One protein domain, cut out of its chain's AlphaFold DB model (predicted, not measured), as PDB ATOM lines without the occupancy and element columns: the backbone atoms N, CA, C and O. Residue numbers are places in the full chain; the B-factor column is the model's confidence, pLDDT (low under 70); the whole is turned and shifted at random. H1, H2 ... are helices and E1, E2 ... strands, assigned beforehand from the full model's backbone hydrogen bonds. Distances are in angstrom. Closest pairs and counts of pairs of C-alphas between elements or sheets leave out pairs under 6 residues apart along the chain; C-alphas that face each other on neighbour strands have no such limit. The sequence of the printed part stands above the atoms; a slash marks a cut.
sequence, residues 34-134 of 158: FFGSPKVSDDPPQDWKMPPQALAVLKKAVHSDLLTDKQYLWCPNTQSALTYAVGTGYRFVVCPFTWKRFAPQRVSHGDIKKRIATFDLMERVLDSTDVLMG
ATOM      1  N   PHE A  34       8.761 -13.868  15.220       43.41
ATOM      2  CA  PHE A  34       8.774 -12.562  14.569       43.41
ATOM      3  C   PHE A  34       9.502 -12.730  13.243       43.41
ATOM      4  O   PHE A  34      10.658 -13.148  13.222       43.41
ATOM      5  N   PHE A  35       8.807 -12.459  12.143       46.16
ATOM      6  CA  PHE A  35       9.364 -12.549  10.802       46.16
ATOM      7  C   PHE A  35       9.355 -11.159  10.159       46.16
ATOM      8  O   PHE A  35       8.342 -10.699   9.631       46.16
ATOM      9  N   GLY A  36      10.499 -10.484  10.201       43.50
ATOM     10  CA  GLY A  36      10.769  -9.316   9.372       43.50
ATOM     11  C   GLY A  36      11.845  -9.698   8.372       43.50
ATOM     12  O   GLY A  36      12.978  -9.929   8.776       43.50
ATOM     13  N   SER A  37      11.506  -9.812   7.087       38.47
ATOM     14  CA  SER A  37      12.539 -10.012   6.074       38.47
ATOM     15  C   SER A  37      13.016  -8.670   5.536       38.47
ATOM     16  O   SER A  37      12.187  -7.864   5.116       38.47
ATOM     17  N   PRO A  38      14.337  -8.446   5.491       42.09
ATOM     18  CA  PRO A  38      14.933  -7.261   4.885       42.09
ATOM     19  C   PRO A  38      14.916  -7.325   3.352       42.09
ATOM     20  O   PRO A  38      15.197  -6.327   2.694       42.09
ATOM     21  N   LYS A  39      14.627  -8.493   2.757       49.72
ATOM     22  CA  LYS A  39      14.575  -8.615   1.301       49.72
ATOM     23  C   LYS A  39      13.305  -7.954   0.795       49.72
ATOM     24  O   LYS A  39      12.223  -8.526   0.893       49.72
ATOM     25  N   VAL A  40      13.498  -6.750   0.264       52.94
ATOM     26  CA  VAL A  40      12.546  -6.000  -0.549       52.94
ATOM     27  C   VAL A  40      12.011  -6.930  -1.630       52.94
ATOM     28  O   VAL A  40      12.715  -7.275  -2.577       52.94
ATOM     29  N   SER A  41      10.789  -7.407  -1.446       60.94
ATOM     30  CA  SER A  41      10.106  -8.215  -2.438       60.94
ATOM     31  C   SER A  41       8.605  -8.142  -2.208       60.94
ATOM     32  O   SER A  41       8.132  -8.134  -1.066       60.94
ATOM     33  N   ASP A  42       7.863  -8.114  -3.312       65.56
ATOM     34  CA  ASP A  42       6.416  -8.329  -3.320       65.56
ATOM     35  C   ASP A  42       6.050  -9.795  -3.038       65.56
ATOM     36  O   ASP A  42       4.876 -10.122  -2.837       65.56
ATOM     37  N   ASP A  43       7.050 -10.678  -2.978       69.19
ATOM     38  CA  ASP A  43       6.901 -12.059  -2.557       69.19
ATOM     39  C   ASP A  43       7.446 -12.263  -1.136       69.19
ATOM     40  O   ASP A  43       8.602 -11.944  -0.838       69.19
ATOM     41  N   PRO A  44       6.629 -12.827  -0.232       67.69
ATOM     42  CA  PRO A  44       7.080 -13.225   1.080       67.69
ATOM     43  C   PRO A  44       8.268 -14.194   1.037       67.69
ATOM     44  O   PRO A  44       8.349 -15.057   0.160       67.69
ATOM     45  N   PRO A  45       9.160 -14.113   2.029       63.34
ATOM     46  CA  PRO A  45      10.263 -15.048   2.203       63.34
ATOM     47  C   PRO A  45       9.819 -16.515   2.241       63.34
ATOM     48  O   PRO A  45       8.848 -16.884   2.906       63.34
ATOM     49  N   GLN A  46      10.574 -17.377   1.558       65.75
ATOM     50  CA  GLN A  46      10.280 -18.814   1.452       65.75
ATOM     51  C   GLN A  46      10.349 -19.543   2.808       65.75
ATOM     52  O   GLN A  46       9.653 -20.536   3.029       65.75
ATOM     53  N   ASP A  47      11.144 -19.041   3.754       64.00
ATOM     54  CA  ASP A  47      11.290 -19.586   5.108       64.00
ATOM     55  C   ASP A  47      10.033 -19.410   5.977       64.00
ATOM     56  O   ASP A  47       9.872 -20.125   6.969       64.00
ATOM     57  N   TRP A  48       9.091 -18.549   5.574       70.31
ATOM     58  CA  TRP A  48       7.792 -18.421   6.245       70.31
ATOM     59  C   TRP A  48       6.923 -19.667   6.059       70.31
ATOM     60  O   TRP A  48       5.953 -19.856   6.799       70.31
ATOM     61  N   LYS A  49       7.258 -20.524   5.077       71.56
ATOM     62  CA  LYS A  49       6.486 -21.722   4.710       71.56
ATOM     63  C   LYS A  49       4.996 -21.397   4.544       71.56
ATOM     64  O   LYS A  49       4.133 -22.162   4.979       71.56
ATOM     65  N   MET A  50       4.697 -20.222   3.986       78.12
ATOM     66  CA  MET A  50       3.335 -19.742   3.784       78.12
ATOM     67  C   MET A  50       2.678 -20.546   2.653       78.12
ATOM     68  O   MET A  50       3.207 -20.561   1.542       78.12
ATOM     69  N   PRO A  51       1.533 -21.205   2.894       81.56
ATOM     70  CA  PRO A  51       0.814 -21.905   1.845       81.56
ATOM     71  C   PRO A  51       0.348 -20.939   0.744       81.56
ATOM     72  O   PRO A  51      -0.034 -19.807   1.064       81.56
ATOM     73  N   PRO A  52       0.276 -21.376  -0.527       84.56
ATOM     74  CA  PRO A  52      -0.145 -20.526  -1.644       84.56
ATOM     75  C   PRO A  52      -1.489 -19.818  -1.422       84.56
ATOM     76  O   PRO A  52      -1.651 -18.656  -1.786       84.56
ATOM     77  N   GLN A  53      -2.443 -20.476  -0.758       84.38
ATOM     78  CA  GLN A  53      -3.736 -19.880  -0.419       84.38
ATOM     79  C   GLN A  53      -3.619 -18.710   0.569       84.38
ATOM     80  O   GLN A  53      -4.308 -17.705   0.411       84.38
ATOM     81  N   ALA A  54      -2.730 -18.802   1.562       82.94
ATOM     82  CA  ALA A  54      -2.498 -17.718   2.514       82.94
ATOM     83  C   ALA A  54      -1.795 -16.539   1.828       82.94
ATOM     84  O   ALA A  54      -2.147 -15.386   2.078       82.94
ATOM     85  N   LEU A  55      -0.880 -16.833   0.897       84.19
ATOM     86  CA  LEU A  55      -0.229 -15.829   0.061       84.19
ATOM     87  C   LEU A  55      -1.227 -15.090  -0.838       84.19
ATOM     88  O   LEU A  55      -1.175 -13.868  -0.940       84.19
ATOM     89  N   ALA A  56      -2.162 -15.806  -1.462       85.69
ATOM     90  CA  ALA A  56      -3.188 -15.197  -2.303       85.69
ATOM     91  C   ALA A  56      -4.090 -14.240  -1.505       85.69
ATOM     92  O   ALA A  56      -4.358 -13.123  -1.949       85.69
ATOM     93  N   VAL A  57      -4.515 -14.644  -0.301       87.19
ATOM     94  CA  VAL A  57      -5.304 -13.783   0.597       87.19
ATOM     95  C   VAL A  57      -4.500 -12.556   1.028       87.19
ATOM     96  O   VAL A  57      -5.029 -11.446   1.034       87.19
ATOM     97  N   LEU A  58      -3.217 -12.741   1.341       84.69
ATOM     98  CA  LEU A  58      -2.313 -11.658   1.714       84.69
ATOM     99  C   LEU A  58      -2.166 -10.623   0.591       84.69
ATOM    100  O   LEU A  58      -2.394  -9.435   0.818       84.69
ATOM    101  N   LYS A  59      -1.853 -11.083  -0.626       84.44
ATOM    102  CA  LYS A  59      -1.729 -10.227  -1.813       84.44
ATOM    103  C   LYS A  59      -3.032  -9.478  -2.091       84.44
ATOM    104  O   LYS A  59      -3.006  -8.275  -2.328       84.44
ATOM    105  N   LYS A  60      -4.181 -10.154  -1.973       86.44
ATOM    106  CA  LYS A  60      -5.504  -9.536  -2.141       86.44
ATOM    107  C   LYS A  60      -5.775  -8.421  -1.125       86.44
ATOM    108  O   LYS A  60      -6.396  -7.428  -1.481       86.44
ATOM    109  N   ALA A  61      -5.325  -8.566   0.121       84.75
ATOM    110  CA  ALA A  61      -5.545  -7.556   1.158       84.75
ATOM    111  C   ALA A  61      -4.716  -6.272   0.934       84.75
ATOM    112  O   ALA A  61      -5.117  -5.173   1.337       84.75
ATOM    113  N   VAL A  62      -3.568  -6.403   0.266       80.75
ATOM    114  CA  VAL A  62      -2.696  -5.280  -0.094       80.75
ATOM    115  C   VAL A  62      -3.082  -4.648  -1.429       80.75
ATOM    116  O   VAL A  62      -2.944  -3.445  -1.566       80.75
ATOM    117  N   HIS A  63      -3.612  -5.398  -2.393       69.94
ATOM    118  CA  HIS A  63      -3.786  -4.903  -3.760       69.94
ATOM    119  C   HIS A  63      -4.579  -3.578  -3.861       69.94
ATOM    120  O   HIS A  63      -5.740  -3.494  -3.457       69.94
ATOM    121  N   SER A  64      -3.918  -2.536  -4.375       57.06
ATOM    122  CA  SER A  64      -4.487  -1.272  -4.855       57.06
ATOM    123  C   SER A  64      -3.438  -0.577  -5.732       57.06
ATOM    124  O   SER A  64      -2.274  -0.488  -5.349       57.06
ATOM    125  N   ASP A  65      -3.860  -0.063  -6.887       52.47
ATOM    126  CA  ASP A  65      -2.991   0.526  -7.923       52.47
ATOM    127  C   ASP A  65      -2.363   1.884  -7.536       52.47
ATOM    128  O   ASP A  65      -1.727   2.540  -8.354       52.47
ATOM    129  N   LEU A  66      -2.549   2.330  -6.288       51.91
ATOM    130  CA  LEU A  66      -2.193   3.672  -5.808       51.91
ATOM    131  C   LEU A  66      -1.527   3.664  -4.423       51.91
ATOM    132  O   LEU A  66      -1.557   4.668  -3.713       51.91
ATOM    133  N   LEU A  67      -0.954   2.539  -3.985       65.00
ATOM    134  CA  LEU A  67      -0.353   2.468  -2.654       65.00
ATOM    135  C   LEU A  67       0.986   3.209  -2.583       65.00
ATOM    136  O   LEU A  67       2.042   2.623  -2.788       65.00
ATOM    137  N   THR A  68       0.947   4.491  -2.233       64.38
ATOM    138  CA  THR A  68       2.143   5.251  -1.830       64.38
ATOM    139  C   THR A  68       2.468   5.074  -0.348       64.38
ATOM    140  O   THR A  68       3.619   5.225   0.050       64.38
ATOM    141  N   ASP A  69       1.470   4.702   0.459       79.44
ATOM    142  CA  ASP A  69       1.579   4.681   1.917       79.44
ATOM    143  C   ASP A  69       1.722   3.271   2.495       79.44
ATOM    144  O   ASP A  69       1.243   2.272   1.944       79.44
ATOM    145  N   LYS A  70       2.328   3.204   3.684       86.38
ATOM    146  CA  LYS A  70       2.416   1.986   4.489       86.38
ATOM    147  C   LYS A  70       1.021   1.494   4.879       86.38
ATOM    148  O   LYS A  70       0.221   2.214   5.470       86.38
ATOM    149  N   GLN A  71       0.744   0.239   4.555       88.56
ATOM    150  CA  GLN A  71      -0.494  -0.463   4.844       88.56
ATOM    151  C   GLN A  71      -0.373  -1.263   6.135       88.56
ATOM    152  O   GLN A  71       0.646  -1.910   6.386       88.56
ATOM    153  N   TYR A  72      -1.458  -1.283   6.904       89.69
ATOM    154  CA  TYR A  72      -1.581  -2.037   8.145       89.69
ATOM    155  C   TYR A  72      -2.643  -3.106   7.981       89.69
ATOM    156  O   TYR A  72      -3.751  -2.830   7.513       89.69
ATOM    157  N   LEU A  73      -2.311  -4.332   8.363       90.06
ATOM    158  CA  LEU A  73      -3.218  -5.460   8.257       90.06
ATOM    159  C   LEU A  73      -3.338  -6.160   9.603       90.06
ATOM    160  O   LEU A  73      -2.349  -6.403  10.296       90.06
ATOM    161  N   TRP A  74      -4.568  -6.529   9.927       88.38
ATOM    162  CA  TRP A  74      -4.915  -7.309  11.103       88.38
ATOM    163  C   TRP A  74      -5.697  -8.544  10.679       88.38
ATOM    164  O   TRP A  74      -6.619  -8.449   9.873       88.38
ATOM    165  N   CYS A  75      -5.365  -9.704  11.235       82.94
ATOM    166  CA  CYS A  75      -6.141 -10.922  11.054       82.94
ATOM    167  C   CYS A  75      -6.874 -11.261  12.360       82.94
ATOM    168  O   CYS A  75      -6.255 -11.834  13.258       82.94
ATOM    169  N   PRO A  76      -8.193 -11.020  12.468       77.75
ATOM    170  CA  PRO A  76      -8.949 -11.274  13.697       77.75
ATOM    171  C   PRO A  76      -8.841 -12.713  14.213       77.75
ATOM    172  O   PRO A  76      -8.655 -12.922  15.404       77.75
ATOM    173  N   ASN A  77      -8.876 -13.697  13.308       74.69
ATOM    174  CA  ASN A  77      -8.907 -15.121  13.664       74.69
ATOM    175  C   ASN A  77      -7.592 -15.668  14.230       74.69
ATOM    176  O   ASN A  77      -7.596 -16.691  14.899       74.69
ATOM    177  N   THR A  78      -6.462 -15.053  13.878       70.94
ATOM    178  CA  THR A  78      -5.124 -15.515  14.295       70.94
ATOM    179  C   THR A  78      -4.416 -14.492  15.169       70.94
ATOM    180  O   THR A  78      -3.293 -14.734  15.595       70.94
ATOM    181  N   GLN A  79      -5.048 -13.332  15.369       76.25
ATOM    182  CA  GLN A  79      -4.478 -12.151  16.006       76.25
ATOM    183  C   GLN A  79      -3.128 -11.710  15.425       76.25
ATOM    184  O   GLN A  79      -2.323 -11.058  16.089       76.25
ATOM    185  N   SER A  80      -2.867 -12.069  14.167       77.50
ATOM    186  CA  SER A  80      -1.653 -11.650  13.484       77.50
ATOM    187  C   SER A  80      -1.778 -10.222  12.978       77.50
ATOM    188  O   SER A  80      -2.851  -9.754  12.583       77.50
ATOM    189  N   ALA A  81      -0.644  -9.539  12.979       82.00
ATOM    190  CA  ALA A  81      -0.501  -8.174  12.525       82.00
ATOM    191  C   ALA A  81       0.691  -8.077  11.597       82.00
ATOM    192  O   ALA A  81       1.765  -8.613  11.885       82.00
ATOM    193  N   LEU A  82       0.516  -7.354  10.503       85.31
ATOM    194  CA  LEU A  82       1.604  -7.094   9.585       85.31
ATOM    195  C   LEU A  82       1.479  -5.713   8.956       85.31
ATOM    196  O   LEU A  82       0.407  -5.105   8.931       85.31
ATOM    197  N   THR A  83       2.595  -5.254   8.420       86.31
ATOM    198  CA  THR A  83       2.685  -4.036   7.633       86.31
ATOM    199  C   THR A  83       3.194  -4.356   6.238       86.31
ATOM    200  O   THR A  83       3.989  -5.281   6.064       86.31
ATOM    201  N   TYR A  84       2.776  -3.572   5.253       85.06
ATOM    202  CA  TYR A  84       3.315  -3.608   3.897       85.06
ATOM    203  C   TYR A  84       3.610  -2.186   3.438       85.06
ATOM    204  O   TYR A  84       2.771  -1.313   3.620       85.06
ATOM    205  N   ALA A  85       4.759  -1.945   2.820       81.50
ATOM    206  CA  ALA A  85       4.991  -0.708   2.083       81.50
ATOM    207  C   ALA A  85       5.738  -1.002   0.785       81.50
ATOM    208  O   ALA A  85       6.575  -1.912   0.724       81.50
ATOM    209  N   VAL A  86       5.439  -0.214  -0.245       76.94
ATOM    210  CA  VAL A  86       6.145  -0.281  -1.525       76.94
ATOM    211  C   VAL A  86       7.625   0.018  -1.286       76.94
ATOM    212  O   VAL A  86       7.977   0.918  -0.530       76.94
ATOM    213  N   GLY A  87       8.506  -0.789  -1.876       72.56
ATOM    214  CA  GLY A  87       9.955  -0.674  -1.692       72.56
ATOM    215  C   GLY A  87      10.509  -1.323  -0.418       72.56
ATOM    216  O   GLY A  87      11.714  -1.535  -0.348       72.56
ATOM    217  N   THR A  88       9.675  -1.714   0.557       72.06
ATOM    218  CA  THR A  88      10.128  -2.475   1.744       72.06
ATOM    219  C   THR A  88       9.463  -3.842   1.910       72.06
ATOM    220  O   THR A  88       9.933  -4.640   2.719       72.06
ATOM    221  N   GLY A  89       8.384  -4.122   1.174       77.31
ATOM    222  CA  GLY A  89       7.675  -5.404   1.193       77.31
ATOM    223  C   GLY A  89       6.881  -5.666   2.480       77.31
ATOM    224  O   GLY A  89       6.524  -4.744   3.220       77.31
ATOM    225  N   TYR A  90       6.581  -6.945   2.731       78.94
ATOM    226  CA  TYR A  90       5.805  -7.419   3.885       78.94
ATOM    227  C   TYR A  90       6.656  -7.566   5.151       78.94
ATOM    228  O   TYR A  90       7.736  -8.157   5.127       78.94
ATOM    229  N   ARG A  91       6.121  -7.127   6.295       77.19
ATOM    230  CA  ARG A  91       6.761  -7.257   7.614       77.19
ATOM    231  C   ARG A  91       5.739  -7.676   8.656       77.19
ATOM    232  O   ARG A  91       4.760  -6.966   8.866       77.19
ATOM    233  N   PHE A  92       5.948  -8.806   9.324       75.75
ATOM    234  CA  PHE A  92       5.065  -9.200  10.414       75.75
ATOM    235  C   PHE A  92       5.474  -8.528  11.722       75.75
ATOM    236  O   PHE A  92       6.616  -8.633  12.168       75.75
ATOM    237  N   VAL A  93       4.491  -7.901  12.361       73.75
ATOM    238  CA  VAL A  93       4.581  -7.406  13.739       73.75
ATOM    239  C   VAL A  93       4.207  -8.523  14.709       73.75
ATOM    240  O   VAL A  93       4.853  -8.700  15.733       73.75
ATOM    241  N   VAL A  94       3.195  -9.320  14.357       72.75
ATOM    242  CA  VAL A  94       2.793 -10.534  15.075       72.75
ATOM    243  C   VAL A  94       2.503 -11.607  14.037       72.75
ATOM    244  O   VAL A  94       1.567 -11.460  13.248       72.75
ATOM    245  N   CYS A  95       3.288 -12.683  14.007       71.44
ATOM    246  CA  CYS A  95       3.045 -13.776  13.068       71.44
ATOM    247  C   CYS A  95       1.953 -14.715  13.577       71.44
ATOM    248  O   CYS A  95       1.876 -14.982  14.780       71.44
ATOM    249  N   PRO A  96       1.141 -15.275  12.670       68.81
ATOM    250  CA  PRO A  96       0.205 -16.307  13.059       68.81
ATOM    251  C   PRO A  96       0.970 -17.587  13.431       68.81
ATOM    252  O   PRO A  96       1.927 -17.969  12.755       68.81
ATOM    253  N   PHE A  97       0.524 -18.282  14.480       62.09
ATOM    254  CA  PHE A  97       1.079 -19.593  14.840       62.09
ATOM    255  C   PHE A  97       0.817 -20.641  13.745       62.09
ATOM    256  O   PHE A  97       1.663 -21.489  13.463       62.09
ATOM    257  N   THR A  98      -0.344 -20.551  13.085       69.00
ATOM    258  CA  THR A  98      -0.687 -21.361  11.913       69.00
ATOM    259  C   THR A  98      -1.335 -20.498  10.838       69.00
ATOM    260  O   THR A  98      -2.041 -19.539  11.139       69.00
ATOM    261  N   TRP A  99      -1.193 -20.890   9.574       76.88
ATOM    262  CA  TRP A  99      -1.887 -20.241   8.456       76.88
ATOM    263  C   TRP A  99      -3.384 -20.598   8.372       76.88
ATOM    264  O   TRP A  99      -4.095 -20.120   7.486       76.88
ATOM    265  N   LYS A 100      -3.891 -21.447   9.279       76.50
ATOM    266  CA  LYS A 100      -5.306 -21.830   9.330       76.50
ATOM    267  C   LYS A 100      -6.139 -20.599   9.688       76.50
ATOM    268  O   LYS A 100      -5.851 -19.917  10.665       76.50
ATOM    269  N   ARG A 101      -7.189 -20.329   8.903       78.38
ATOM    270  CA  ARG A 101      -8.058 -19.139   9.046       78.38
ATOM    271  C   ARG A 101      -7.317 -17.798   8.910       78.38
ATOM    272  O   ARG A 101      -7.847 -16.772   9.337       78.38
ATOM    273  N   PHE A 102      -6.123 -17.793   8.309       83.00
ATOM    274  CA  PHE A 102      -5.396 -16.565   8.002       83.00
ATOM    275  C   PHE A 102      -6.175 -15.744   6.967       83.00
ATOM    276  O   PHE A 102      -6.301 -16.129   5.807       83.00
ATOM    277  N   ALA A 103      -6.739 -14.633   7.430       87.06
ATOM    278  CA  ALA A 103      -7.596 -13.731   6.677       87.06
ATOM    279  C   ALA A 103      -7.313 -12.278   7.101       87.06
ATOM    280  O   ALA A 103      -8.132 -11.673   7.797       87.06
ATOM    281  N   PRO A 104      -6.124 -11.737   6.772       89.31
ATOM    282  CA  PRO A 104      -5.784 -10.354   7.068       89.31
ATOM    283  C   PRO A 104      -6.736  -9.381   6.368       89.31
ATOM    284  O   PRO A 104      -7.102  -9.559   5.206       89.31
ATOM    285  N   GLN A 105      -7.100  -8.327   7.085       91.00
ATOM    286  CA  GLN A 105      -7.911  -7.216   6.609       91.00
ATOM    287  C   GLN A 105      -7.155  -5.916   6.837       91.00
ATOM    288  O   GLN A 105      -6.434  -5.780   7.828       91.00
ATOM    289  N   ARG A 106      -7.331  -4.956   5.929       91.00
ATOM    290  CA  ARG A 106      -6.741  -3.627   6.076       91.00
ATOM    291  C   ARG A 106      -7.384  -2.904   7.251       91.00
ATOM    292  O   ARG A 106      -8.601  -2.919   7.404       91.00
ATOM    293  N   VAL A 107      -6.552  -2.279   8.069       90.06
ATOM    294  CA  VAL A 107      -6.962  -1.464   9.213       90.06
ATOM    295  C   VAL A 107      -6.203  -0.141   9.194       90.06
ATOM    296  O   VAL A 107      -5.182  -0.013   8.519       90.06
ATOM    297  N   SER A 108      -6.697   0.858   9.925       90.88
ATOM    298  CA  SER A 108      -5.950   2.103  10.120       90.88
ATOM    299  C   SER A 108      -4.763   1.894  11.073       90.88
ATOM    300  O   SER A 108      -4.763   0.969  11.894       90.88
ATOM    301  N   HIS A 109      -3.772   2.794  11.025       90.75
ATOM    302  CA  HIS A 109      -2.681   2.824  12.013       90.75
ATOM    303  C   HIS A 109      -3.213   2.976  13.447       90.75
ATOM    304  O   HIS A 109      -2.783   2.286  14.367       90.75
ATOM    305  N   GLY A 110      -4.222   3.831  13.640       88.31
ATOM    306  CA  GLY A 110      -4.860   4.013  14.944       88.31
ATOM    307  C   GLY A 110      -5.519   2.734  15.466       88.31
ATOM    308  O   GLY A 110      -5.429   2.432  16.656       88.31
ATOM    309  N   ASP A 111      -6.144   1.947  14.591       85.19
ATOM    310  CA  ASP A 111      -6.825   0.719  15.003       85.19
ATOM    311  C   ASP A 111      -5.860  -0.423  15.302       85.19
ATOM    312  O   ASP A 111      -6.090  -1.167  16.256       85.19
ATOM    313  N   ILE A 112      -4.758  -0.554  14.560       82.88
ATOM    314  CA  ILE A 112      -3.751  -1.577  14.874       82.88
ATOM    315  C   ILE A 112      -3.031  -1.268  16.198       82.88
ATOM    316  O   ILE A 112      -2.798  -2.181  16.990       82.88
ATOM    317  N   LYS A 113      -2.811   0.014  16.526       82.75
ATOM    318  CA  LYS A 113      -2.262   0.459  17.823       82.75
ATOM    319  C   LYS A 113      -3.162   0.141  19.013       82.75
ATOM    320  O   LYS A 113      -2.675  -0.215  20.081       82.75
ATOM    321  N   LYS A 114      -4.486   0.219  18.844       79.75
ATOM    322  CA  LYS A 114      -5.436  -0.197  19.895       79.75
ATOM    323  C   LYS A 114      -5.353  -1.700  20.181       79.75
ATOM    324  O   LYS A 114      -5.677  -2.136  21.288       79.75
ATOM    325  N   ARG A 115      -4.950  -2.493  19.182       76.62
ATOM    326  CA  ARG A 115      -4.856  -3.958  19.259       76.62
ATOM    327  C   ARG A 115      -3.518  -4.417  19.820       76.62
ATOM    328  O   ARG A 115      -3.498  -5.336  20.630       76.62
ATOM    329  N   ILE A 116      -2.433  -3.747  19.440       72.38
ATOM    330  CA  ILE A 116      -1.071  -4.071  19.860       72.38
ATOM    331  C   ILE A 116      -0.508  -2.885  20.638       72.38
ATOM    332  O   ILE A 116      -0.105  -1.881  20.056       72.38
ATOM    333  N   ALA A 117      -0.435  -3.026  21.963       67.56
ATOM    334  CA  ALA A 117       0.007  -1.960  22.866       67.56
ATOM    335  C   ALA A 117       1.404  -1.408  22.526       67.56
ATOM    336  O   ALA A 117       1.706  -0.247  22.781       67.56
ATOM    337  N   THR A 118       2.256  -2.236  21.923       67.12
ATOM    338  CA  THR A 118       3.660  -1.932  21.634       67.12
ATOM    339  C   THR A 118       3.936  -1.738  20.145       67.12
ATOM    340  O   THR A 118       5.088  -1.817  19.713       67.12
ATOM    341  N   PHE A 119       2.882  -1.505  19.358       74.75
ATOM    342  CA  PHE A 119       2.957  -1.437  17.902       74.75
ATOM    343  C   PHE A 119       3.987  -0.410  17.426       74.75
ATOM    344  O   PHE A 119       4.878  -0.767  16.668       74.75
ATOM    345  N   ASP A 120       3.936   0.821  17.948       76.75
ATOM    346  CA  ASP A 120       4.830   1.915  17.535       76.75
ATOM    347  C   ASP A 120       6.316   1.604  17.752       76.75
ATOM    348  O   ASP A 120       7.179   2.159  17.070       76.75
ATOM    349  N   LEU A 121       6.648   0.788  18.756       69.38
ATOM    350  CA  LEU A 121       8.036   0.405  18.982       69.38
ATOM    351  C   LEU A 121       8.449  -0.716  18.031       69.38
ATOM    352  O   LEU A 121       9.513  -0.629  17.428       69.38
ATOM    353  N   MET A 122       7.610  -1.745  17.880       70.88
ATOM    354  CA  MET A 122       7.872  -2.845  16.947       70.88
ATOM    355  C   MET A 122       8.000  -2.326  15.518       70.88
ATOM    356  O   MET A 122       8.910  -2.716  14.799       70.88
ATOM    357  N   GLU A 123       7.133  -1.396  15.138       76.31
ATOM    358  CA  GLU A 123       7.176  -0.697  13.865       76.31
ATOM    359  C   GLU A 123       8.500   0.045  13.661       76.31
ATOM    360  O   GLU A 123       9.162  -0.173  12.652       76.31
ATOM    361  N   ARG A 124       8.939   0.848  14.638       75.88
ATOM    362  CA  ARG A 124      10.232   1.550  14.572       75.88
ATOM    363  C   ARG A 124      11.420   0.602  14.445       75.88
ATOM    364  O   ARG A 124      12.370   0.905  13.733       75.88
ATOM    365  N   VAL A 125      11.375  -0.538  15.135       71.38
ATOM    366  CA  VAL A 125      12.412  -1.571  15.027       71.38
ATOM    367  C   VAL A 125      12.401  -2.190  13.633       71.38
ATOM    368  O   VAL A 125      13.451  -2.304  13.017       71.38
ATOM    369  N   LEU A 126      11.226  -2.546  13.116       71.19
ATOM    370  CA  LEU A 126      11.082  -3.110  11.776       71.19
ATOM    371  C   LEU A 126      11.539  -2.131  10.689       71.19
ATOM    372  O   LEU A 126      12.133  -2.559   9.704       71.19
ATOM    373  N   ASP A 127      11.284  -0.835  10.862       72.62
ATOM    374  CA  ASP A 127      11.644   0.243   9.931       72.62
ATOM    375  C   ASP A 127      13.129   0.612   9.934       72.62
ATOM    376  O   ASP A 127      13.596   1.241   8.987       72.62
ATOM    377  N   SER A 128      13.894   0.149  10.921       65.75
ATOM    378  CA  SER A 128      15.346   0.300  10.921       65.75
ATOM    379  C   SER A 128      16.004  -0.615   9.879       65.75
ATOM    380  O   SER A 128      15.763  -1.822   9.837       65.75
ATOM    381  N   THR A 129      16.878  -0.039   9.050       52.12
ATOM    382  CA  THR A 129      17.626  -0.721   7.977       52.12
ATOM    383  C   THR A 129      18.573  -1.814   8.476       52.12
ATOM    384  O   THR A 129      18.954  -2.687   7.699       52.12
ATOM    385  N   ASP A 130      18.920  -1.796   9.764       46.06
ATOM    386  CA  ASP A 130      19.923  -2.688  10.361       46.06
ATOM    387  C   ASP A 130      19.325  -3.972  10.946       46.06
ATOM    388  O   ASP A 130      20.040  -4.838  11.464       46.06
ATOM    389  N   VAL A 131      18.001  -4.118  10.901       48.47
ATOM    390  CA  VAL A 131      17.332  -5.231  11.562       48.47
ATOM    391  C   VAL A 131      17.198  -6.417  10.606       48.47
ATOM    392  O   VAL A 131      16.196  -6.618   9.922       48.47
ATOM    393  N   LEU A 132      18.222  -7.271  10.629       43.75
ATOM    394  CA  LEU A 132      18.137  -8.664  10.192       43.75
ATOM    395  C   LEU A 132      17.322  -9.457  11.233       43.75
ATOM    396  O   LEU A 132      17.895 -10.110  12.106       43.75
ATOM    397  N   MET A 133      15.985  -9.390  11.202       44.97
ATOM    398  CA  MET A 133      15.180 -10.261  12.072       44.97
ATOM    399  C   MET A 133      15.200 -11.695  11.538       44.97
ATOM    400  O   MET A 133      14.385 -12.088  10.708       44.97
ATOM    401  N   GLY A 134      16.132 -12.496  12.054       39.66
ATOM    402  CA  GLY A 134      15.986 -13.948  12.075       39.66
ATOM    403  C   GLY A 134      14.824 -14.347  12.987       39.66
ATOM    404  O   GLY A 134      14.506 -13.636  13.941       39.66
TER     405      GLY A 134
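AT A GLANCE: This is residues 34 to 134 of the 158 residues of an uncharacterized protein of Roseiconus nitratireducens (UniProt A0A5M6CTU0). A small twisted sheet of four antiparallel strands, E4 E3 E2 E5 in order across it, makes the middle of a rounded body, with H1 over one face and the two short helices H2 and H3 over the other. A short strand, E1, runs near the edge strand E4, and a long stretch without named elements, residues 37 to 51, leads from it to H1. The printed part has 101 residues, with three named helices and five named strands in the order E1 H1 E2 E3 E4 E5 H2 H3; the class is mixed, and under half of the residues, 50, are in named elements. The whole is compact, with a radius of gyration of the C-alphas of 12.5 A and spans of 30 by 30 by 28 A.

HOW THE PARTS SIT: Start at E1, residues 34 to 36, which pairs with no named strand. Next comes H1, residues 52 to 62, apart from E1. Then look at E2, residues 71 to 75, E3, residues 80 to 85, and E4, residues 89 to 94: they form a meander, each strand the antiparallel neighbour of the one before, with hairpins E2 and E3, and E3 and E4. Check N 73 and O 82, 2.9 A apart, and N 91 and O 83, 2.8 A apart, within hydrogen-bond range. With E5, residues 105 to 107, they form a Greek key, the first strand being the antiparallel neighbour of the fourth; N 105 and O 74 are 2.8 A apart. H1 is on this sheet at a height of 11.1 A, slantwise to the strands; its closest C-alphas to E5 are those of Ala 61 and Gln 105, 6.0 A apart. On the opposite face, H2, residues 109 to 115, lies over E2 at a height of 8.6 A, along the strands; the closest C-alphas, of Tyr 72 and His 109, are 6.3 A apart. On the same face as H2, H3, residues 119 to 127, lies over E4 at a height of 9.3 A; the closest C-alphas, of Val 93 and Met 122, are 6.5 A apart. Helices on both faces make three layers. H2 and H3 only just touch, only at the corner by their link, with 3 pairs of C-alphas within 8 A; the closest are those of Lys 113 and Phe 119, 5.6 A apart. In H1, H2 and H3 every O i to N i+4 pair is within hydrogen-bond range.

IN THESE COORDINATES: Find C-alpha 34 at (8.774, -12.562, 14.569), where E1 begins. H1 runs 15.5 A from C-alpha 52 at (-0.145, -20.526, -1.644). E2 measures 13.4 A, E3 17.1 A and E4 15.6 A. H3, 11.9 A long, ends at C-alpha 127, (11.644, 0.243, 9.931).

THE WHOLE: The C-alphas of Arg 101 and Asp 130, the two farthest apart, are 32.5 A apart. The printed part has no cut, and the link from E1 to H1 is long. The mean pLDDT of the printed part is 72.9; look for values under 70 at, among others, residues 34 to 47, 63 to 68 and 128 to 134.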